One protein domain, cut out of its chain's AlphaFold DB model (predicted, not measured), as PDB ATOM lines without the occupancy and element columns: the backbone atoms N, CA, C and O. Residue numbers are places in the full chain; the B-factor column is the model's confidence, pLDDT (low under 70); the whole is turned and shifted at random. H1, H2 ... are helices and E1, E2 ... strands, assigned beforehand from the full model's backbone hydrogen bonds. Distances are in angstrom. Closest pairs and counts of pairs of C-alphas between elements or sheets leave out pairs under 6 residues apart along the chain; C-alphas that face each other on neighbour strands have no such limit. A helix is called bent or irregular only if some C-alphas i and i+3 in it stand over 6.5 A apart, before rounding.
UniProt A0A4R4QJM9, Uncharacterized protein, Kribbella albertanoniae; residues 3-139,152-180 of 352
ATOM      1  N   ILE A   3     208.394 141.519 148.934       91.56
ATOM      2  CA  ILE A   3     209.374 140.547 149.415       91.56
ATOM      3  C   ILE A   3     209.432 140.475 150.938       91.56
ATOM      4  O   ILE A   3     209.232 141.478 151.611       91.56
ATOM      5  N   ALA A   4     209.746 139.299 151.482       90.56
ATOM      6  CA  ALA A   4     210.112 139.170 152.884       90.56
ATOM      7  C   ALA A   4     211.445 139.885 153.159       90.56
ATOM      8  O   ALA A   4     212.442 139.637 152.479       90.56
ATOM      9  N   GLY A   5     211.445 140.777 154.145       86.81
ATOM     10  CA  GLY A   5     212.638 141.470 154.606       86.81
ATOM     11  C   GLY A   5     213.160 140.920 155.914       86.81
ATOM     12  O   GLY A   5     212.453 140.259 156.670       86.81
ATOM     13  N   LEU A   6     214.411 141.264 156.180       89.69
ATOM     14  CA  LEU A   6     215.060 141.060 157.463       89.69
ATOM     15  C   LEU A   6     215.341 142.422 158.094       89.69
ATOM     16  O   LEU A   6     215.519 143.428 157.400       89.69
ATOM     17  N   ALA A   7     215.377 142.471 159.417       86.88
ATOM     18  CA  ALA A   7     215.778 143.682 160.110       86.88
ATOM     19  C   ALA A   7     217.298 143.890 159.965       86.88
ATOM     20  O   ALA A   7     218.080 142.943 159.904       86.88
ATOM     21  N   MET A   8     217.748 145.142 159.892       85.31
ATOM     22  CA  MET A   8     219.179 145.460 159.739       85.31
ATOM     23  C   MET A   8     220.022 145.073 160.968       85.31
ATOM     24  O   MET A   8     221.244 144.993 160.870       85.31
ATOM     25  N   ASN A   9     219.387 144.867 162.123       81.19
ATOM     26  CA  ASN A   9     220.028 144.370 163.342       81.19
ATOM     27  C   ASN A   9     220.242 142.843 163.330       81.19
ATOM     28  O   ASN A   9     220.900 142.323 164.229       81.19
ATOM     29  N   ASP A  10     219.737 142.129 162.319       82.75
ATOM     30  CA  ASP A  10     219.961 140.696 162.160       82.75
ATOM     31  C   ASP A  10     221.462 140.398 161.954       82.75
ATOM     32  O   ASP A  10     222.184 141.098 161.230       82.75
ATOM     33  N   VAL A  11     221.941 139.312 162.563       82.56
ATOM     34  CA  VAL A  11     223.305 138.780 162.425       82.56
ATOM     35  C   VAL A  11     223.704 138.621 160.951       82.56
ATOM     36  O   VAL A  11     224.866 138.843 160.580       82.56
ATOM     37  N   TRP A  12     222.747 138.277 160.087       82.75
ATOM     38  CA  TRP A  12     222.970 138.132 158.652       82.75
ATOM     39  C   TRP A  12     223.342 139.448 157.968       82.75
ATOM     40  O   TRP A  12     224.217 139.429 157.099       82.75
ATOM     41  N   ALA A  13     222.791 140.588 158.393       79.94
ATOM     42  CA  ALA A  13     223.103 141.891 157.803       79.94
ATOM     43  C   ALA A  13     224.602 142.216 157.941       79.94
ATOM     44  O   ALA A  13     225.281 142.575 156.974       79.94
ATOM     45  N   HIS A  14     225.162 142.000 159.134       78.38
ATOM     46  CA  HIS A  14     226.587 142.208 159.396       78.38
ATOM     47  C   HIS A  14     227.484 141.215 158.663       78.38
ATOM     48  O   HIS A  14     228.586 141.577 158.237       78.38
ATOM     49  N   ARG A  15     227.040 139.962 158.526       82.19
ATOM     50  CA  ARG A  15     227.795 138.925 157.822       82.19
ATOM     51  C   ARG A  15     227.910 139.237 156.335       82.19
ATOM     52  O   ARG A  15     229.010 139.171 155.794       82.19
ATOM     53  N   VAL A  16     226.811 139.639 155.702       81.06
ATOM     54  CA  VAL A  16     226.778 139.994 154.277       81.06
ATOM     55  C   VAL A  16     227.744 141.133 153.969       81.06
ATOM     56  O   VAL A  16     228.500 141.047 153.007       81.06
ATOM     57  N   LEU A  17     227.781 142.170 154.809       77.62
ATOM     58  CA  LEU A  17     228.679 143.313 154.615       77.62
ATOM     59  C   LEU A  17     230.173 142.948 154.688       77.62
ATOM     60  O   LEU A  17     231.018 143.724 154.243       77.62
ATOM     61  N   ARG A  18     230.521 141.792 155.268       79.75
ATOM     62  CA  ARG A  18     231.903 141.299 155.380       79.75
ATOM     63  C   ARG A  18     232.282 140.324 154.265       79.75
ATOM     64  O   ARG A  18     233.476 140.120 154.034       79.75
ATOM     65  N   GLU A  19     231.300 139.726 153.598       80.56
ATOM     66  CA  GLU A  19     231.526 138.718 152.568       80.56
ATOM     67  C   GLU A  19     232.013 139.374 151.268       80.56
ATOM     68  O   GLU A  19     231.503 140.404 150.823       80.56
ATOM     69  N   ARG A  20     233.035 138.792 150.636       66.75
ATOM     70  CA  ARG A  20     233.574 139.306 149.369       66.75
ATOM     71  C   ARG A  20     232.849 138.656 148.196       66.75
ATOM     72  O   ARG A  20     232.769 137.437 148.132       66.75
ATOM     73  N   GLY A  21     232.411 139.469 147.235       71.50
ATOM     74  CA  GLY A  21     231.774 138.994 145.998       71.50
ATOM     75  C   GLY A  21     230.246 139.061 145.988       71.50
ATOM     76  O   GLY A  21     229.652 138.684 144.986       71.50
ATOM     77  N   VAL A  22     229.618 139.572 147.053       78.00
ATOM     78  CA  VAL A  22     228.183 139.887 147.066       78.00
ATOM     79  C   VAL A  22     227.993 141.328 146.596       78.00
ATOM     80  O   VAL A  22     228.527 142.260 147.201       78.00
ATOM     81  N   GLU A  23     227.245 141.522 145.513       83.50
ATOM     82  CA  GLU A  23     226.845 142.859 145.084       83.50
ATOM     83  C   GLU A  23     225.764 143.384 146.035       83.50
ATOM     84  O   GLU A  23     224.696 142.793 146.191       83.50
ATOM     85  N   THR A  24     226.070 144.489 146.713       88.06
ATOM     86  CA  THR A  24     225.170 145.122 147.677       88.06
ATOM     87  C   THR A  24     224.919 146.562 147.274       88.06
ATOM     88  O   THR A  24     225.833 147.287 146.884       88.06
ATOM     89  N   THR A  25     223.665 146.989 147.368       88.38
ATOM     90  CA  THR A  25     223.272 148.386 147.188       88.38
ATOM     91  C   THR A  25     222.657 148.882 148.480       88.38
ATOM     92  O   THR A  25     221.669 148.330 148.962       88.38
ATOM     93  N   ARG A  26     223.249 149.931 149.051       90.69
ATOM     94  CA  ARG A  26     222.740 150.581 150.254       90.69
ATOM     95  C   ARG A  26     222.084 151.898 149.885       90.69
ATOM     96  O   ARG A  26     222.674 152.696 149.160       90.69
ATOM     97  N   THR A  27     220.902 152.124 150.432       90.94
ATOM     98  CA  THR A  27     220.197 153.398 150.345       90.94
ATOM     99  C   THR A  27     219.845 153.841 151.755       90.94
ATOM    100  O   THR A  27     219.433 153.027 152.578       90.94
ATOM    101  N   GLU A  28     220.066 155.112 152.058       93.00
ATOM    102  CA  GLU A  28     219.891 155.664 153.401       93.00
ATOM    103  C   GLU A  28     218.843 156.769 153.373       93.00
ATOM    104  O   GLU A  28     218.739 157.494 152.381       93.00
ATOM    105  N   LYS A  29     218.124 156.921 154.486       92.88
ATOM    106  CA  LYS A  29     217.154 157.992 154.731       92.88
ATOM    107  C   LYS A  29     216.115 158.145 153.620       92.88
ATOM    108  O   LYS A  29     215.906 159.239 153.100       92.88
ATOM    109  N   ILE A  30     215.484 157.037 153.253       94.62
ATOM    110  CA  ILE A  30     214.376 157.017 152.301       94.62
ATOM    111  C   ILE A  30     213.076 157.223 153.073       94.62
ATOM    112  O   ILE A  30     212.854 156.551 154.079       94.62
ATOM    113  N   ASP A  31     212.210 158.105 152.590       95.06
ATOM    114  CA  ASP A  31     210.852 158.223 153.120       95.06
ATOM    115  C   ASP A  31     210.025 156.993 152.729       95.06
ATOM    116  O   ASP A  31     210.083 156.514 151.588       95.06
ATOM    117  N   ALA A  32     209.269 156.461 153.679       95.19
ATOM    118  CA  ALA A  32     208.472 155.259 153.511       95.19
ATOM    119  C   ALA A  32     207.174 155.341 154.315       95.19
ATOM    120  O   ALA A  32     207.088 156.043 155.319       95.19
ATOM    121  N   GLU A  33     206.200 154.541 153.907       95.56
ATOM    122  CA  GLU A  33     205.026 154.213 154.708       95.56
ATOM    123  C   GLU A  33     205.272 152.873 155.401       95.56
ATOM    124  O   GLU A  33     205.654 151.884 154.766       95.56
ATOM    125  N   VAL A  34     205.078 152.827 156.712       94.88
ATOM    126  CA  VAL A  34     205.183 151.607 157.509       94.88
ATOM    127  C   VAL A  34     203.801 151.164 157.945       94.88
ATOM    128  O   VAL A  34     203.012 151.956 158.439       94.88
ATOM    129  N   SER A  35     203.506 149.886 157.753       95.00
ATOM    130  CA  SER A  35     202.282 149.267 158.242       95.00
ATOM    131  C   SER A  35     202.553 148.727 159.636       95.00
ATOM    132  O   SER A  35     203.360 147.807 159.786       95.00
ATOM    133  N   VAL A  36     201.887 149.277 160.644       94.56
ATOM    134  CA  VAL A  36     202.015 148.882 162.049       94.56
ATOM    135  C   VAL A  36     200.707 148.254 162.498       94.56
ATOM    136  O   VAL A  36     199.662 148.894 162.461       94.56
ATOM    137  N   PHE A  37     200.759 147.002 162.934       94.44
ATOM    138  CA  PHE A  37     199.619 146.348 163.556       94.44
ATOM    139  C   PHE A  37     199.481 146.857 164.987       94.44
ATOM    140  O   PHE A  37     200.319 146.547 165.832       94.44
ATOM    141  N   VAL A  38     198.446 147.648 165.260       94.12
ATOM    142  CA  VAL A  38     198.237 148.239 166.588       94.12
ATOM    143  C   VAL A  38     197.667 147.187 167.533       94.12
ATOM    144  O   VAL A  38     196.544 146.718 167.347       94.12
ATOM    145  N   GLU A  39     198.414 146.838 168.574       93.06
ATOM    146  CA  GLU A  39     198.006 145.845 169.573       93.06
ATOM    147  C   GLU A  39     197.270 146.485 170.745       93.06
ATOM    148  O   GLU A  39     196.265 145.958 171.223       93.06
ATOM    149  N   SER A  40     197.761 147.631 171.212       93.00
ATOM    150  CA  SER A  40     197.163 148.348 172.332       93.00
ATOM    151  C   SER A  40     197.283 149.854 172.166       93.00
ATOM    152  O   SER A  40     198.114 150.365 171.412       93.00
ATOM    153  N   MET A  41     196.405 150.568 172.860       92.75
ATOM    154  CA  MET A  41     196.309 152.012 172.776       92.75
ATOM    155  C   MET A  41     195.961 152.589 174.147       92.75
ATOM    156  O   MET A  41     194.995 152.172 174.785       92.75
ATOM    157  N   GLU A  42     196.743 153.567 174.593       92.50
ATOM    158  CA  GLU A  42     196.624 154.184 175.911       92.50
ATOM    159  C   GLU A  42     196.598 155.706 175.799       92.50
ATOM    160  O   GLU A  42     197.402 156.312 175.095       92.50
ATOM    161  N   LEU A  43     195.708 156.348 176.551       92.81
ATOM    162  CA  LEU A  43     195.660 157.801 176.640       92.81
ATOM    163  C   LEU A  43     196.550 158.263 177.789       92.81
ATOM    164  O   LEU A  43     196.294 157.952 178.955       92.81
ATOM    165  N   LYS A  44     197.603 159.003 177.456       93.94
ATOM    166  CA  LYS A  44     198.591 159.523 178.402       93.94
ATOM    167  C   LYS A  44     198.586 161.043 178.391       93.94
ATOM    168  O   LYS A  44     197.906 161.678 177.592       93.94
ATOM    169  N   HIS A  45     199.300 161.622 179.347       94.50
ATOM    170  CA  HIS A  45     199.459 163.063 179.471       94.50
ATOM    171  C   HIS A  45     200.934 163.389 179.536       94.50
ATOM    172  O   HIS A  45     201.700 162.697 180.209       94.50
ATOM    173  N   HIS A  46     201.310 164.470 178.869       94.50
ATOM    174  CA  HIS A  46     202.641 165.031 179.017       94.50
ATOM    175  C   HIS A  46     202.881 165.559 180.436       94.50
ATOM    176  O   HIS A  46     201.984 165.618 181.281       94.50
ATOM    177  N   GLY A  47     204.117 165.970 180.693       93.69
ATOM    178  CA  GLY A  47     204.489 166.626 181.934       93.69
ATOM    179  C   GLY A  47     203.989 168.077 182.053       93.69
ATOM    180  O   GLY A  47     203.297 168.612 181.174       93.69
ATOM    181  N   PRO A  48     204.371 168.752 183.154       94.44
ATOM    182  CA  PRO A  48     204.072 170.167 183.384       94.44
ATOM    183  C   PRO A  48     204.616 171.097 182.289       94.44
ATOM    184  O   PRO A  48     204.057 172.160 182.048       94.44
ATOM    185  N   ASP A  49     205.700 170.701 181.623       94.75
ATOM    186  CA  ASP A  49     206.362 171.424 180.534       94.75
ATOM    187  C   ASP A  49     205.470 171.602 179.298       94.75
ATOM    188  O   ASP A  49     205.598 172.595 178.581       94.75
ATOM    189  N   ARG A  50     204.518 170.687 179.092       90.06
ATOM    190  CA  ARG A  50     203.502 170.764 178.033       90.06
ATOM    191  C   ARG A  50     202.087 170.899 178.597       90.06
ATOM    192  O   ARG A  50     201.128 170.458 177.970       90.06
ATOM    193  N   ASN A  51     201.939 171.501 179.781       91.12
ATOM    194  CA  ASN A  51     200.646 171.740 180.435       91.12
ATOM    195  C   ASN A  51     199.769 170.483 180.577       91.12
ATOM    196  O   ASN A  51     198.545 170.582 180.492       91.12
ATOM    197  N   TYR A  52     200.373 169.307 180.774       91.44
ATOM    198  CA  TYR A  52     199.648 168.035 180.851       91.44
ATOM    199  C   TYR A  52     198.751 167.758 179.636       91.44
ATOM    200  O   TYR A  52     197.695 167.141 179.763       91.44
ATOM    201  N   ARG A  53     199.145 168.230 178.447       93.19
ATOM    202  CA  ARG A  53     198.406 167.972 177.208       93.19
ATOM    203  C   ARG A  53     198.273 166.457 176.992       93.19
ATOM    204  O   ARG A  53     199.281 165.754 177.133       93.19
ATOM    205  N   PRO A  54     197.065 165.941 176.707       94.12
ATOM    206  CA  PRO A  54     196.897 164.521 176.464       94.12
ATOM    207  C   PRO A  54     197.444 164.140 175.090       94.12
ATOM    208  O   PRO A  54     197.418 164.947 174.162       94.12
ATOM    209  N   TYR A  55     197.915 162.906 174.977       94.88
ATOM    210  CA  TYR A  55     198.392 162.286 173.746       94.88
ATOM    211  C   TYR A  55     198.079 160.790 173.781       94.88
ATOM    212  O   TYR A  55     197.911 160.191 174.850       94.88
ATOM    213  N   LEU A  56     197.986 160.181 172.609       94.38
ATOM    214  CA  LEU A  56     197.744 158.755 172.463       94.38
ATOM    215  C   LEU A  56     199.070 158.017 172.304       94.38
ATOM    216  O   LEU A  56     199.882 158.363 171.457       94.38
ATOM    217  N   HIS A  57     199.285 157.001 173.127       95.44
ATOM    218  CA  HIS A  57     200.402 156.079 173.005       95.44
ATOM    219  C   HIS A  57     199.883 154.769 172.427       95.44
ATOM    220  O   HIS A  57     199.096 154.078 173.080       95.44
ATOM    221  N   LEU A  58     200.293 154.446 171.207       94.06
ATOM    222  CA  LEU A  58     199.955 153.197 170.546       94.06
ATOM    223  C   LEU A  58     201.168 152.282 170.585       94.06
ATOM    224  O   LEU A  58     202.281 152.714 170.298       94.06
ATOM    225  N   HIS A  59     200.927 151.023 170.917       94.94
ATOM    226  CA  HIS A  59     201.935 149.978 170.896       94.94
ATOM    227  C   HIS A  59     201.520 148.917 169.887       94.94
ATOM    228  O   HIS A  59     200.354 148.501 169.860       94.94
ATOM    229  N   GLY A  60     202.456 148.487 169.051       94.00
ATOM    230  CA  GLY A  60     202.169 147.552 167.980       94.00
ATOM    231  C   GLY A  60     203.396 146.862 167.409       94.00
ATOM    232  O   GLY A  60     204.509 146.999 167.908       94.00
ATOM    233  N   GLU A  61     203.173 146.131 166.324       93.56
ATOM    234  CA  GLU A  61     204.201 145.362 165.630       93.56
ATOM    235  C   GLU A  61     204.337 145.821 164.168       93.56
ATOM    236  O   GLU A  61     203.341 146.025 163.468       93.56
ATOM    237  N   LEU A  62     205.569 145.945 163.666       93.62
ATOM    238  CA  LEU A  62     205.830 146.293 162.268       93.62
ATOM    239  C   LEU A  62     205.461 145.135 161.320       93.62
ATOM    240  O   LEU A  62     206.057 144.062 161.340       93.62
ATOM    241  N   ARG A  63     204.525 145.362 160.397       93.69
ATOM    242  CA  ARG A  63     204.095 144.370 159.393       93.69
ATOM    243  C   ARG A  63     204.811 144.502 158.065       93.69
ATOM    244  O   ARG A  63     205.230 143.507 157.468       93.69
ATOM    245  N   SER A  64     204.922 145.724 157.566       94.38
ATOM    246  CA  SER A  64     205.540 145.984 156.272       94.38
ATOM    247  C   SER A  64     206.065 147.400 156.164       94.38
ATOM    248  O   SER A  64     205.644 148.297 156.884       94.38
ATOM    249  N   VAL A  65     206.981 147.598 155.227       95.06
ATOM    250  CA  VAL A  65     207.565 148.886 154.867       95.06
ATOM    251  C   VAL A  65     207.403 149.050 153.360       95.06
ATOM    252  O   VAL A  65     207.843 148.195 152.588       95.06
ATOM    253  N   ARG A  66     206.806 150.160 152.937       96.25
ATOM    254  CA  ARG A  66     206.668 150.580 151.544       96.25
ATOM    255  C   ARG A  66     207.459 151.871 151.325       96.25
ATOM    256  O   ARG A  66     206.973 152.954 151.639       96.25
ATOM    257  N   PRO A  67     208.687 151.786 150.796       94.62
ATOM    258  CA  PRO A  67     209.462 152.968 150.439       94.62
ATOM    259  C   PRO A  67     208.768 153.782 149.337       94.62
ATOM    260  O   PRO A  67     208.260 153.214 148.372       94.62
ATOM    261  N   HIS A  68     208.798 155.115 149.427       93.69
ATOM    262  CA  HIS A  68     208.254 155.992 148.378       93.69
ATOM    263  C   HIS A  68     209.043 155.896 147.067       93.69
ATOM    264  O   HIS A  68     208.504 156.114 145.981       93.69
ATOM    265  N   GLN A  69     210.334 155.577 147.165       91.62
ATOM    266  CA  GLN A  69     211.183 155.284 146.022       91.62
ATOM    267  C   GLN A  69     211.417 153.778 145.923       91.62
ATOM    268  O   GLN A  69     211.887 153.159 146.875       91.62
ATOM    269  N   GLN A  70     211.159 153.211 144.741       91.25
ATOM    270  CA  GLN A  70     211.424 151.802 144.466       91.25
ATOM    271  C   GLN A  70     212.889 151.452 144.765       91.25
ATOM    272  O   GLN A  70     213.818 152.107 144.280       91.25
ATOM    273  N   LEU A  71     213.082 150.398 145.558       91.38
ATOM    274  CA  LEU A  71     214.395 149.871 145.899       91.38
ATOM    275  C   LEU A  71     215.012 149.120 144.699       91.38
ATOM    276  O   LEU A  71     214.297 148.692 143.784       91.38
ATOM    277  N   PRO A  72     216.345 148.920 144.692       90.31
ATOM    278  CA  PRO A  72     217.033 148.129 143.675       90.31
ATOM    279  C   PRO A  72     216.368 146.775 143.395       90.31
ATOM    280  O   PRO A  72     215.755 146.171 144.274       90.31
ATOM    281  N   TYR A  73     216.510 146.294 142.156       88.75
ATOM    282  CA  TYR A  73     215.915 145.035 141.676       88.75
ATOM    283  C   TYR A  73     214.376 145.000 141.717       88.75
ATOM    284  O   TYR A  73     213.770 143.930 141.714       88.75
ATOM    285  N   GLY A  74     213.733 146.173 141.702       86.94
ATOM    286  CA  GLY A  74     212.283 146.301 141.562       86.94
ATOM    287  C   GLY A  74     211.506 145.960 142.832       86.94
ATOM    288  O   GLY A  74     210.374 145.478 142.742       86.94
ATOM    289  N   VAL A  75     212.104 146.148 144.010       91.00
ATOM    290  CA  VAL A  75     211.434 145.919 145.296       91.00
ATOM    291  C   VAL A  75     210.591 147.147 145.658       91.00
ATOM    292  O   VAL A  75     211.111 148.255 145.758       91.00
ATOM    293  N   ASP A  76     209.290 146.933 145.860       93.44
ATOM    294  CA  ASP A  76     208.311 147.990 146.171       93.44
ATOM    295  C   ASP A  76     207.848 147.940 147.630       93.44
ATOM    296  O   ASP A  76     207.511 148.961 148.214       93.44
ATOM    297  N   GLU A  77     207.798 146.744 148.218       94.56
ATOM    298  CA  GLU A  77     207.310 146.546 149.580       94.56
ATOM    299  C   GLU A  77     208.084 145.411 150.243       94.56
ATOM    300  O   GLU A  77     208.334 144.364 149.635       94.56
ATOM    301  N   VAL A  78     208.438 145.629 151.502       94.12
ATOM    302  CA  VAL A  78     209.165 144.690 152.344       94.12
ATOM    303  C   VAL A  78     208.256 144.261 153.492       94.12
ATOM    304  O   VAL A  78     207.735 145.111 154.205       94.12
ATOM    305  N   THR A  79     208.047 142.962 153.677       94.25
ATOM    306  CA  THR A  79     207.161 142.399 154.707       94.25
ATOM    307  C   THR A  79     207.934 141.666 155.782       94.25
ATOM    308  O   THR A  79     208.897 140.966 155.465       94.25
ATOM    309  N   PHE A  80     207.447 141.725 157.014       91.25
ATOM    310  CA  PHE A  80     208.045 141.047 158.157       91.25
ATOM    311  C   PHE A  80     207.133 139.931 158.682       91.25
ATOM    312  O   PHE A  80     205.906 140.011 158.546       91.25
ATOM    313  N   PRO A  81     207.713 138.851 159.233       86.25
ATOM    314  CA  PRO A  81     206.941 137.798 159.879       86.25
ATOM    315  C   PRO A  81     206.303 138.294 161.183       86.25
ATOM    316  O   PRO A  81     206.871 139.119 161.893       86.25
ATOM    317  N   ILE A  82     205.136 137.735 161.507       84.31
ATOM    318  CA  ILE A  82     204.395 138.003 162.748       84.31
ATOM    319  C   ILE A  82     205.184 137.478 163.955       84.31
ATOM    320  O   ILE A  82     205.626 136.329 163.937       84.31
ATOM    321  N   GLY A  83     205.316 138.291 165.000       75.56
ATOM    322  CA  GLY A  83     206.057 137.983 166.225       75.56
ATOM    323  C   GLY A  83     207.579 137.958 166.057       75.56
ATOM    324  O   GLY A  83     208.281 137.534 166.972       75.56
ATOM    325  N   GLY A  84     208.091 138.351 164.888       67.00
ATOM    326  CA  GLY A  84     209.519 138.346 164.564       67.00
ATOM    327  C   GLY A  84     210.088 139.732 164.282       67.00
ATOM    328  O   GLY A  84     211.247 139.833 163.880       67.00
ATOM    329  N   SER A  85     209.285 140.784 164.437       74.94
ATOM    330  CA  SER A  85     209.702 142.160 164.181       74.94
ATOM    331  C   SER A  85     209.807 142.982 165.469       74.94
ATOM    332  O   SER A  85     209.387 142.555 166.543       74.94
ATOM    333  N   GLU A  86     210.460 144.137 165.368       82.00
ATOM    334  CA  GLU A  86     210.678 145.041 166.497       82.00
ATOM    335  C   GLU A  86     209.349 145.697 166.921       82.00
ATOM    336  O   GLU A  86     208.567 146.086 166.042       82.00
ATOM    337  N   PRO A  87     209.072 145.823 168.236       90.88
ATOM    338  CA  PRO A  87     207.903 146.552 168.706       90.88
ATOM    339  C   PRO A  87     207.975 148.017 168.268       90.88
ATOM    340  O   PRO A  87     209.052 148.609 168.174       90.88
ATOM    341  N   VAL A  88     206.810 148.597 168.012       93.88
ATOM    342  CA  VAL A  88     206.659 149.971 167.545       93.88
ATOM    343  C   VAL A  88     205.842 150.748 168.564       93.88
ATOM    344  O   VAL A  88     204.711 150.370 168.873       93.88
ATOM    345  N   ASP A  89     206.410 151.846 169.048       95.19
ATOM    346  CA  ASP A  89     205.743 152.813 169.907       95.19
ATOM    347  C   ASP A  89     205.465 154.084 169.102       95.19
ATOM    348  O   ASP A  89     206.367 154.743 168.569       95.19
ATOM    349  N   VAL A  90     204.185 154.427 169.017       95.44
ATOM    350  CA  VAL A  90     203.680 155.562 168.252       95.44
ATOM    351  C   VAL A  90     203.031 156.551 169.213       95.44
ATOM    352  O   VAL A  90     202.198 156.189 170.047       95.44
ATOM    353  N   PHE A  91     203.402 157.817 169.089       95.44
ATOM    354  CA  PHE A  91     202.921 158.924 169.900       95.44
ATOM    355  C   PHE A  91     202.044 159.823 169.035       95.44
ATOM    356  O   PHE A  91     202.541 160.647 168.274       95.44
ATOM    357  N   TYR A  92     200.728 159.646 169.138       95.31
ATOM    358  CA  TYR A  92     199.753 160.463 168.430       95.31
ATOM    359  C   TYR A  92     199.433 161.733 169.233       95.31
ATOM    360  O   TYR A  92     198.846 161.680 170.321       95.31
ATOM    361  N   GLU A  93     199.796 162.888 168.686       95.38
ATOM    362  CA  GLU A  93     199.520 164.207 169.246       95.38
ATOM    363  C   GLU A  93     198.186 164.749 168.721       95.38
ATOM    364  O   GLU A  93     197.970 164.887 167.519       95.38
ATOM    365  N   PHE A  94     197.287 165.112 169.636       94.62
ATOM    366  CA  PHE A  94     196.028 165.753 169.260       94.62
ATOM    367  C   PHE A  94     196.254 167.211 168.878       94.62
ATOM    368  O   PHE A  94     196.983 167.930 169.564       94.62
ATOM    369  N   ASP A  95     195.582 167.697 167.840       93.94
ATOM    370  CA  ASP A  95     195.507 169.133 167.576       93.94
ATOM    371  C   ASP A  95     194.511 169.840 168.527       93.94
ATOM    372  O   ASP A  95     193.758 169.214 169.279       93.94
ATOM    373  N   ASP A  96     194.496 171.173 168.524       93.56
ATOM    374  CA  ASP A  96     193.623 171.938 169.422       93.56
ATOM    375  C   ASP A  96     192.125 171.731 169.129       93.56
ATOM    376  O   ASP A  96     191.298 171.827 170.039       93.56
ATOM    377  N   GLN A  97     191.751 171.424 167.883       93.62
ATOM    378  CA  GLN A  97     190.364 171.130 167.516       93.62
ATOM    379  C   GLN A  97     189.946 169.760 168.050       93.62
ATOM    380  O   GLN A  97     188.879 169.634 168.656       93.62
ATOM    381  N   GLN A  98     190.807 168.759 167.904       93.94
ATOM    382  CA  GLN A  98     190.656 167.415 168.439       93.94
ATOM    383  C   GLN A  98     190.550 167.440 169.965       93.94
ATOM    384  O   GLN A  98     189.675 166.786 170.529       93.94
ATOM    385  N   LEU A  99     191.350 168.263 170.651       93.06
ATOM    386  CA  LEU A  99     191.243 168.453 172.103       93.06
ATOM    387  C   LEU A  99     189.889 169.037 172.526       93.06
ATOM    388  O   LEU A  99     189.304 168.589 173.517       93.06
ATOM    389  N   VAL A 100     189.356 170.008 171.778       93.06
ATOM    390  CA  VAL A 100     188.007 170.542 172.030       93.06
ATOM    391  C   VAL A 100     186.954 169.456 171.823       93.06
ATOM    392  O   VAL A 100     186.057 169.317 172.654       93.06
ATOM    393  N   GLN A 101     187.065 168.652 170.764       92.12
ATOM    394  CA  GLN A 101     186.140 167.546 170.517       92.12
ATOM    395  C   GLN A 101     186.207 166.476 171.611       92.12
ATOM    396  O   GLN A 101     185.165 166.034 172.089       92.12
ATOM    397  N   LEU A 102     187.405 166.106 172.061       91.56
ATOM    398  CA  LEU A 102     187.614 165.196 173.186       91.56
ATOM    399  C   LEU A 102     186.926 165.717 174.448       91.56
ATOM    400  O   LEU A 102     186.155 164.995 175.085       91.56
ATOM    401  N   ALA A 103     187.142 166.990 174.786       91.25
ATOM    402  CA  ALA A 103     186.489 167.624 175.926       91.25
ATOM    403  C   ALA A 103     184.957 167.596 175.791       91.25
ATOM    404  O   ALA A 103     184.264 167.247 176.751       91.25
ATOM    405  N   LEU A 104     184.430 167.894 174.598       90.56
ATOM    406  CA  LEU A 104     182.998 167.842 174.303       90.56
ATOM    407  C   LEU A 104     182.423 166.431 174.392       90.56
ATOM    408  O   LEU A 104     181.307 166.300 174.868       90.56
ATOM    409  N   LYS A 105     183.175 165.396 174.009       90.12
ATOM    410  CA  LYS A 105     182.782 163.980 174.115       90.12
ATOM    411  C   LYS A 105     182.906 163.421 175.532       90.12
ATOM    412  O   LYS A 105     182.616 162.251 175.776       90.12
ATOM    413  N   GLY A 106     183.288 164.263 176.490       89.00
ATOM    414  CA  GLY A 106     183.381 163.891 177.890       89.00
ATOM    415  C   GLY A 106     184.702 163.228 178.247       89.00
ATOM    416  O   GLY A 106     184.695 162.351 179.096       89.00
ATOM    417  N   TYR A 107     185.822 163.659 177.659       89.50
ATOM    418  CA  TYR A 107     187.177 163.238 178.043       89.50
ATOM    419  C   TYR A 107     187.430 163.240 179.560       89.50
ATOM    420  O   TYR A 107     188.024 162.318 180.105       89.50
ATOM    421  N   PHE A 108     186.912 164.247 180.266       87.44
ATOM    422  CA  PHE A 108     187.038 164.364 181.722       87.44
ATOM    423  C   PHE A 108     186.027 163.516 182.512       87.44
ATOM    424  O   PHE A 108     185.998 163.569 183.743       87.44
ATOM    425  N   SER A 109     185.163 162.765 181.832       87.25
ATOM    426  CA  SER A 109     184.167 161.905 182.459       87.25
ATOM    427  C   SER A 109     184.759 160.525 182.744       87.25
ATOM    428  O   SER A 109     185.456 159.966 181.904       87.25
ATOM    429  N   PRO A 110     184.399 159.882 183.866       84.19
ATOM    430  CA  PRO A 110     184.861 158.528 184.183       84.19
ATOM    431  C   PRO A 110     184.316 157.454 183.226       84.19
ATOM    432  O   PRO A 110     184.793 156.327 183.236       84.19
ATOM    433  N   ALA A 111     183.297 157.790 182.430       83.50
ATOM    434  CA  ALA A 111     182.739 156.922 181.397       83.50
ATOM    435  C   ALA A 111     183.486 157.022 180.055       83.50
ATOM    436  O   ALA A 111     183.078 156.367 179.102       83.50
ATOM    437  N   PHE A 112     184.523 157.863 179.960       87.44
ATOM    438  CA  PHE A 112     185.324 157.989 178.752       87.44
ATOM    439  C   PHE A 112     186.127 156.714 178.508       87.44
ATOM    440  O   PHE A 112     186.882 156.265 179.370       87.44
ATOM    441  N   THR A 113     185.986 156.158 177.311       86.44
ATOM    442  CA  THR A 113     186.724 154.977 176.874       86.44
ATOM    443  C   THR A 113     187.290 155.209 175.488       86.44
ATOM    444  O   THR A 113     186.627 155.794 174.629       86.44
ATOM    445  N   LEU A 114     188.505 154.718 175.266       86.25
ATOM    446  CA  LEU A 114     189.095 154.690 173.938       86.25
ATOM    447  C   LEU A 114     188.388 153.647 173.054       86.25
ATOM    448  O   LEU A 114     187.971 152.605 173.564       86.25
ATOM    449  N   PRO A 115     188.243 153.911 171.746       82.00
ATOM    450  CA  PRO A 115     187.632 152.974 170.817       82.00
ATOM    451  C   PRO A 115     188.515 151.739 170.632       82.00
ATOM    452  O   PRO A 115     189.685 151.854 170.279       82.00
ATOM    453  N   GLU A 116     187.943 150.549 170.797       83.38
ATOM    454  CA  GLU A 116     188.622 149.289 170.456       83.38
ATOM    455  C   GLU A 116     188.731 149.102 168.932       83.38
ATOM    456  O   GLU A 116     189.578 148.359 168.453       83.38
ATOM    457  N   GLN A 117     187.911 149.812 168.146       83.25
ATOM    458  CA  GLN A 117     187.865 149.695 166.683       83.25
ATOM    459  C   GLN A 117     189.162 150.124 165.989       83.25
ATOM    460  O   GLN A 117     189.369 149.765 164.833       83.25
ATOM    461  N   VAL A 118     189.999 150.913 166.665       83.06
ATOM    462  CA  VAL A 118     191.287 151.369 166.125       83.06
ATOM    463  C   VAL A 118     192.459 150.485 166.565       83.06
ATOM    464  O   VAL A 118     193.579 150.676 166.096       83.06
ATOM    465  N   THR A 119     192.193 149.503 167.434       89.06
ATOM    466  CA  THR A 119     193.126 148.439 167.829       89.06
ATOM    467  C   THR A 119     192.833 147.160 167.042       89.06
ATOM    468  O   THR A 119     191.705 146.929 166.609       89.06
ATOM    469  N   GLY A 120     193.843 146.320 166.825       87.75
ATOM    470  CA  GLY A 120     193.723 145.092 166.032       87.75
ATOM    471  C   GLY A 120     193.643 145.320 164.520       87.75
ATOM    472  O   GLY A 120     193.212 144.424 163.791       87.75
ATOM    473  N   ILE A 121     194.036 146.505 164.049       91.06
ATOM    474  CA  ILE A 121     194.112 146.867 162.632       91.06
ATOM    475  C   ILE A 121     195.515 147.368 162.282       91.06
ATOM    476  O   ILE A 121     196.259 147.831 163.149       91.06
ATOM    477  N   ASP A 122     195.852 147.285 160.999       93.00
ATOM    478  CA  ASP A 122     197.090 147.831 160.457       93.00
ATOM    479  C   ASP A 122     196.931 149.333 160.183       93.00
ATOM    480  O   ASP A 122     195.990 149.756 159.505       93.00
ATOM    481  N   TRP A 123     197.852 150.131 160.712       94.19
ATOM    482  CA  TRP A 123     197.962 151.563 160.455       94.19
ATOM    483  C   TRP A 123     199.121 151.837 159.510       94.19
ATOM    484  O   TRP A 123     200.226 151.352 159.738       94.19
ATOM    485  N   GLU A 124     198.881 152.642 158.482       94.75
ATOM    486  CA  GLU A 124     199.924 153.109 157.571       94.75
ATOM    487  C   GLU A 124     200.468 154.445 158.092       94.75
ATOM    488  O   GLU A 124     199.760 155.448 158.128       94.75
ATOM    489  N   LEU A 125     201.715 154.448 158.558       95.19
ATOM    490  CA  LEU A 125     202.346 155.593 159.209       95.19
ATOM    491  C   LEU A 125     203.580 156.053 158.427       95.19
ATOM    492  O   LEU A 125     204.328 155.217 157.917       95.19
ATOM    493  N   PRO A 126     203.845 157.365 158.340       93.94
ATOM    494  CA  PRO A 126     205.058 157.858 157.706       93.94
ATOM    495  C   PRO A 126     206.283 157.537 158.569       93.94
ATOM    496  O   PRO A 126     206.278 157.752 159.779       93.94
ATOM    497  N   ALA A 127     207.361 157.067 157.948       94.56
ATOM    498  CA  ALA A 127     208.649 156.872 158.604       94.56
ATOM    499  C   ALA A 127     209.814 157.083 157.630       94.56
ATOM    500  O   ALA A 127     209.653 157.185 156.414       94.56
ATOM    501  N   THR A 128     211.027 157.105 158.173       95.12
ATOM    502  CA  THR A 128     212.261 157.123 157.383       95.12
ATOM    503  C   THR A 128     212.989 155.797 157.559       95.12
ATOM    504  O   THR A 128     213.091 155.287 158.678       95.12
ATOM    505  N   VAL A 129     213.540 155.241 156.478       94.81
ATOM    506  CA  VAL A 129     214.187 153.922 156.484       94.81
ATOM    507  C   VAL A 129     215.555 153.922 155.800       94.81
ATOM    508  O   VAL A 129     215.797 154.663 154.848       94.81
ATOM    509  N   ASP A 130     216.441 153.045 156.264       94.12
ATOM    510  CA  ASP A 130     217.646 152.640 155.537       94.12
ATOM    511  C   ASP A 130     217.448 151.221 155.002       94.12
ATOM    512  O   ASP A 130     216.965 150.343 155.717       94.12
ATOM    513  N   ALA A 131     217.870 150.975 153.767       93.06
ATOM    514  CA  ALA A 131     217.759 149.674 153.123       93.06
ATOM    515  C   ALA A 131     219.116 149.200 152.591       93.06
ATOM    516  O   ALA A 131     219.878 149.960 151.989       93.06
ATOM    517  N   LEU A 132     219.401 147.916 152.780       92.31
ATOM    518  CA  LEU A 132     220.523 147.204 152.184       92.31
ATOM    519  C   LEU A 132     219.948 146.073 151.339       92.31
ATOM    520  O   LEU A 132     219.337 145.146 151.865       92.31
ATOM    521  N   VAL A 133     220.147 146.163 150.030       92.19
ATOM    522  CA  VAL A 133     219.641 145.192 149.065       92.19
ATOM    523  C   VAL A 133     220.804 144.395 148.497       92.19
ATOM    524  O   VAL A 133     221.765 144.967 147.980       92.19
ATOM    525  N   LEU A 134     220.712 143.076 148.593       90.44
ATOM    526  CA  LEU A 134     221.646 142.141 147.985       90.44
ATOM    527  C   LEU A 134     221.131 141.778 146.602       90.44
ATOM    528  O   LEU A 134     219.953 141.443 146.445       90.44
ATOM    529  N   ALA A 135     222.025 141.819 145.622       87.62
ATOM    530  CA  ALA A 135     221.720 141.348 144.287       87.62
ATOM    531  C   ALA A 135     221.376 139.850 144.314       87.62
ATOM    532  O   ALA A 135     222.026 139.093 145.043       87.62
ATOM    533  N   PRO A 136     220.408 139.405 143.501       84.81
ATOM    534  CA  PRO A 136     220.271 137.986 143.208       84.81
ATOM    535  C   PRO A 136     221.578 137.455 142.587       84.81
ATOM    536  O   PRO A 136     222.196 138.115 141.754       84.81
ATOM    537  N   ALA A 137     222.014 136.263 142.990       71.50
ATOM    538  CA  ALA A 137     223.222 135.574 142.533       71.50
ATOM    539  C   ALA A 137     223.147 135.075 141.072       71.50
ATOM    540  O   ALA A 137     224.156 134.622 140.525       71.50
ATOM    541  N   GLY A 138     221.981 135.155 140.426       62.56
ATOM    542  CA  GLY A 138     221.802 134.862 139.003       62.56
ATOM    543  C   GLY A 138     222.020 136.079 138.096       62.56
ATOM    544  O   GLY A 138     221.552 137.177 138.389       62.56
ATOM    545  N   ASP A 139     222.662 135.871 136.941       55.25
ATOM    546  CA  ASP A 139     222.677 136.866 135.864       55.25
ATOM    547  C   ASP A 139     221.243 137.044 135.348       55.25
ATOM    548  O   ASP A 139     220.697 136.195 134.638       55.25
ATOM    549  N   VAL A 152     215.965 135.792 143.976       83.44
ATOM    550  CA  VAL A 152     215.217 136.914 144.548       83.44
ATOM    551  C   VAL A 152     216.190 137.753 145.383       83.44
ATOM    552  O   VAL A 152     216.932 137.181 146.182       83.44
ATOM    553  N   PRO A 153     216.222 139.093 145.232       88.38
ATOM    554  CA  PRO A 153     217.074 139.951 146.056       88.38
ATOM    555  C   PRO A 153     216.798 139.735 147.544       88.38
ATOM    556  O   PRO A 153     215.661 139.517 147.922       88.38
ATOM    557  N   VAL A 154     217.797 139.855 148.412       90.25
ATOM    558  CA  VAL A 154     217.563 139.853 149.870       90.25
ATOM    559  C   VAL A 154     217.595 141.291 150.363       90.25
ATOM    560  O   VAL A 154     218.491 142.047 149.990       90.25
ATOM    561  N   VAL A 155     216.626 141.680 151.190       92.38
ATOM    562  CA  VAL A 155     216.491 143.064 151.658       92.38
ATOM    563  C   VAL A 155     216.570 143.120 153.174       92.38
ATOM    564  O   VAL A 155     215.768 142.498 153.870       92.38
ATOM    565  N   PHE A 156     217.512 143.912 153.671       92.62
ATOM    566  CA  PHE A 156     217.586 144.307 155.069       92.62
ATOM    567  C   PHE A 156     217.086 145.738 155.208       92.62
ATOM    568  O   PHE A 156     217.533 146.618 154.470       92.62
ATOM    569  N   VAL A 157     216.184 145.983 156.154       92.94
ATOM    570  CA  VAL A 157     215.620 147.316 156.402       92.94
ATOM    571  C   VAL A 157     215.832 147.705 157.853       92.94
ATOM    572  O   VAL A 157     215.696 146.896 158.768       92.94
ATOM    573  N   ARG A 158     216.164 148.974 158.063       92.88
ATOM    574  CA  ARG A 158     216.128 149.637 159.361       92.88
ATOM    575  C   ARG A 158     215.114 150.760 159.280       92.88
ATOM    576  O   ARG A 158     215.304 151.679 158.489       92.88
ATOM    577  N   VAL A 159     214.089 150.712 160.116       92.75
ATOM    578  CA  VAL A 159     213.175 151.840 160.291       92.75
ATOM    579  C   VAL A 159     213.715 152.726 161.408       92.75
ATOM    580  O   VAL A 159     214.166 152.236 162.443       92.75
ATOM    581  N   HIS A 160     213.755 154.035 161.183       93.25
ATOM    582  CA  HIS A 160     214.214 154.987 162.190       93.25
ATOM    583  C   HIS A 160     213.066 155.368 163.119       93.25
ATOM    584  O   HIS A 160     211.960 155.629 162.659       93.25
ATOM    585  N   GLY A 161     213.355 155.439 164.420       89.81
ATOM    586  CA  GLY A 161     212.399 155.934 165.412       89.81
ATOM    587  C   GLY A 161     211.231 154.992 165.713       89.81
ATOM    588  O   GLY A 161     210.198 155.480 166.142       89.81
ATOM    589  N   LEU A 162     211.376 153.671 165.525       89.19
ATOM    590  CA  LEU A 162     210.301 152.709 165.823       89.19
ATOM    591  C   LEU A 162     209.772 152.814 167.259       89.19
ATOM    592  O   LEU A 162     208.575 152.698 167.460       89.19
ATOM    593  N   GLY A 163     210.636 153.077 168.241       90.31
ATOM    594  CA  GLY A 163     210.228 153.272 169.640       90.31
ATOM    595  C   GLY A 163     209.771 154.695 169.992       90.31
ATOM    596  O   GLY A 163     209.604 155.010 171.166       90.31
ATOM    597  N   SER A 164     209.672 155.600 169.015       92.19
ATOM    598  CA  SER A 164     209.282 156.993 169.251       92.19
ATOM    599  C   SER A 164     208.768 157.663 167.981       92.19
ATOM    600  O   SER A 164     209.311 158.685 167.550       92.19
ATOM    601  N   LEU A 165     207.766 157.059 167.342       92.94
ATOM    602  CA  LEU A 165     207.189 157.623 166.131       92.94
ATOM    603  C   LEU A 165     206.160 158.691 166.504       92.94
ATOM    604  O   LEU A 165     205.041 158.372 166.897       92.94
ATOM    605  N   ASP A 166     206.544 159.957 166.388       93.00
ATOM    606  CA  ASP A 166     205.634 161.080 166.604       93.00
ATOM    607  C   ASP A 166     204.734 161.259 165.376       93.00
ATOM    608  O   ASP A 166     205.217 161.497 164.266       93.00
ATOM    609  N   VAL A 167     203.424 161.147 165.578       93.94
ATOM    610  CA  VAL A 167     202.410 161.299 164.532       93.94
ATOM    611  C   VAL A 167     201.283 162.208 165.008       93.94
ATOM    612  O   VAL A 167     201.086 162.446 166.195       93.94
ATOM    613  N   ASP A 168     200.520 162.723 164.066       93.25
ATOM    614  CA  ASP A 168     199.365 163.583 164.292       93.25
ATOM    615  C   ASP A 168     198.355 163.378 163.156       93.25
ATOM    616  O   ASP A 168     198.538 162.525 162.278       93.25
ATOM    617  N   LEU A 169     197.271 164.151 163.168       92.88
ATOM    618  CA  LEU A 169     196.255 164.094 162.121       92.88
ATOM    619  C   LEU A 169     196.837 164.395 160.731       92.88
ATOM    620  O   LEU A 169     196.435 163.771 159.752       92.88
ATOM    621  N   GLU A 170     197.773 165.341 160.629       92.06
ATOM    622  CA  GLU A 170     198.323 165.780 159.342       92.06
ATOM    623  C   GLU A 170     199.276 164.744 158.738       92.06
ATOM    624  O   GLU A 170     199.280 164.539 157.524       92.06
ATOM    625  N   SER A 171     200.072 164.087 159.578       90.44
ATOM    626  CA  SER A 171     201.083 163.116 159.163       90.44
ATOM    627  C   SER A 171     200.510 161.713 158.975       90.44
ATOM    628  O   SER A 171     200.868 161.040 158.013       90.44
ATOM    629  N   SER A 172     199.605 161.273 159.853       88.69
ATOM    630  CA  SER A 172     199.011 159.932 159.785       88.69
ATOM    631  C   SER A 172     197.713 159.880 158.974       88.69
ATOM    632  O   SER A 172     197.349 158.829 158.459       88.69
ATOM    633  N   GLY A 173     196.987 160.998 158.860       89.44
ATOM    634  CA  GLY A 173     195.677 161.053 158.207       89.44
ATOM    635  C   GLY A 173     194.531 160.406 158.998       89.44
ATOM    636  O   GLY A 173     193.396 160.417 158.519       89.44
ATOM    637  N   TYR A 174     194.786 159.863 160.195       89.19
ATOM    638  CA  TYR A 174     193.768 159.224 161.032       89.19
ATOM    639  C   TYR A 174     193.177 160.212 162.046       89.19
ATOM    640  O   TYR A 174     193.857 160.636 162.978       89.19
ATOM    641  N   ASP A 175     191.883 160.530 161.927       91.50
ATOM    642  CA  ASP A 175     191.178 161.307 162.955       91.50
ATOM    643  C   ASP A 175     190.612 160.400 164.051       91.50
ATOM    644  O   ASP A 175     189.480 159.914 163.988       91.50
ATOM    645  N   ILE A 176     191.399 160.198 165.107       89.00
ATOM    646  CA  ILE A 176     191.006 159.332 166.228       89.00
ATOM    647  C   ILE A 176     189.788 159.867 166.968       89.00
ATOM    648  O   ILE A 176     189.023 159.099 167.560       89.00
ATOM    649  N   THR A 177     189.558 161.178 166.908       88.31
ATOM    650  CA  THR A 177     188.418 161.768 167.594       88.31
ATOM    651  C   THR A 177     187.100 161.324 166.991       88.31
ATOM    652  O   THR A 177     186.151 161.170 167.756       88.31
ATOM    653  N   GLU A 178     187.019 161.005 165.696       88.50
ATOM    654  CA  GLU A 178     185.788 160.518 165.058       88.50
ATOM    655  C   GLU A 178     185.313 159.177 165.629       88.50
ATOM    656  O   GLU A 178     184.109 158.970 165.798       88.50
ATOM    657  N   TYR A 179     186.247 158.304 166.005       86.25
ATOM    658  CA  TYR A 179     185.951 156.963 166.514       86.25
ATOM    659  C   TYR A 179     185.548 156.950 167.994       86.25
ATOM    660  O   TYR A 179     184.964 155.977 168.471       86.25
ATOM    661  N   ILE A 180     185.825 158.026 168.730       87.69
ATOM    662  CA  ILE A 180     185.477 158.143 170.149       87.69
ATOM    663  C   ILE A 180     183.978 158.426 170.296       87.69
ATOM    664  O   ILE A 180     183.440 159.364 169.696       87.69
TER     665      ILE A 180
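What this domain is: This is residues 3 to 139 and 152 to 180 of the 352 residues of an uncharacterized protein of Kribbella albertanoniae (UniProt A0A4R4QJM9). The model is a rod with a slender closed barrel of six strands, E1, E4, E3, E2, E6 and E7, whose long bent strands E2 and E3 run on past the ring as a hairpin, with E5 and then E8 side by side along E3. H1 packs on the outside of the barrel towards one end of the rod, while H2 and H4 lie towards the other end, together with the long unnamed stretch of residues 105 to 121. The printed part has 166 residues with four named helices and eight named strands, in the order E1 H1 E2 E3 E4 E5 H2 E6 E7 E8 H3 H4; the class is mixed, helices and strands, and the strands pair both parallel and antiparallel. The whole is loose, with a radius of gyration of the C-alphas of 19.0 A, and spans 64 by 31 by 25 A.

How they stand to each other: E1, residues 3 to 7, is staggered: it pairs with E4, residues 77 to 79, over 3 to 4 and with E7, residues 154 to 159, over 5 to 7. Both pairs are parallel; N 3 and O 77 are 2.9 A apart, and so are N 6 and O 155. E4 is the antiparallel neighbour of E3, residues 54 to 67, with N 65 and O 78 at 2.8 A. E3 is antiparallel to E2, residues 24 to 45, at 149 degrees between directions, with N 57 and O 42 at 2.8 A. E2, E3 and E4 make a meander, each strand the antiparallel neighbour of the one before, and E2 and E3 form a hairpin, as do E3 and E4. On the other side of E2 is E6, residues 122 to 134, antiparallel at 153 degrees, with N 32 and O 127 at 2.9 A. E6 is antiparallel to E7, with N 130 and O 158 at 2.8 A, and the ring is closed. E5, residues 87 to 93, is outside the ring and antiparallel to E3, with N 58 and O 90 at 2.8 A. E8, residues 165 to 168, is parallel to E5, with N 91 and O 165 at 2.8 A. H1, residues 11 to 16, is on the barrel, outside it, at a height over the sheet of 9.5 A; its closest C-alpha pair with E7 is Ala 13 and Phe 156, 6.6 A. H3, residues 169 to 172, is also on the barrel and outside it, over none of the strands, at a height of 6.6 A; its closest C-alpha pair with E6 is Ser 172 and Leu 125, 5.5 A. H2, residues 96 to 104, and H4, residues 176 to 179, only just touch, with 3 pairs of C-alphas within 8 A, the closest being Gln 98 and Thr 177 at 6.1 A. In H1 and H2 every O i to N i+4 pair is within hydrogen-bond range; H3 and H4 are too short for such a pair, and of their single O i to N i+3 pairs that of H4 is within range and that of H3 is not.

Where its parts are: E1 begins at C-alpha 3, (209.374, 140.547, 149.415). E2 is the longest strand by residues, 44.7 A from C-alpha 24 at (225.170, 145.122, 147.677) to C-alpha 45, and bends by 95 degrees at residue 42. E3, 31.1 A, bends by 91 degrees at residue 63, and E6, 28.1 A, by 90 degrees at residue 126. E5 is 19.6 A long, E7 16.5 A and H2 12.4 A. H4 ends at C-alpha 179, (185.951, 156.963, 166.514).

The domain as a whole: The two C-alphas farthest apart are those of Ser 109 and Asp 139, 65.4 A. Residues 140 to 151 are cut out, and C-alphas 139 and 152 are 11.4 A apart across the cut. The link from H2 to E6, 17 residues, is long. Mean pLDDT of the printed part is 89.5; residues 20, 84 and 138 to 139 are under 70.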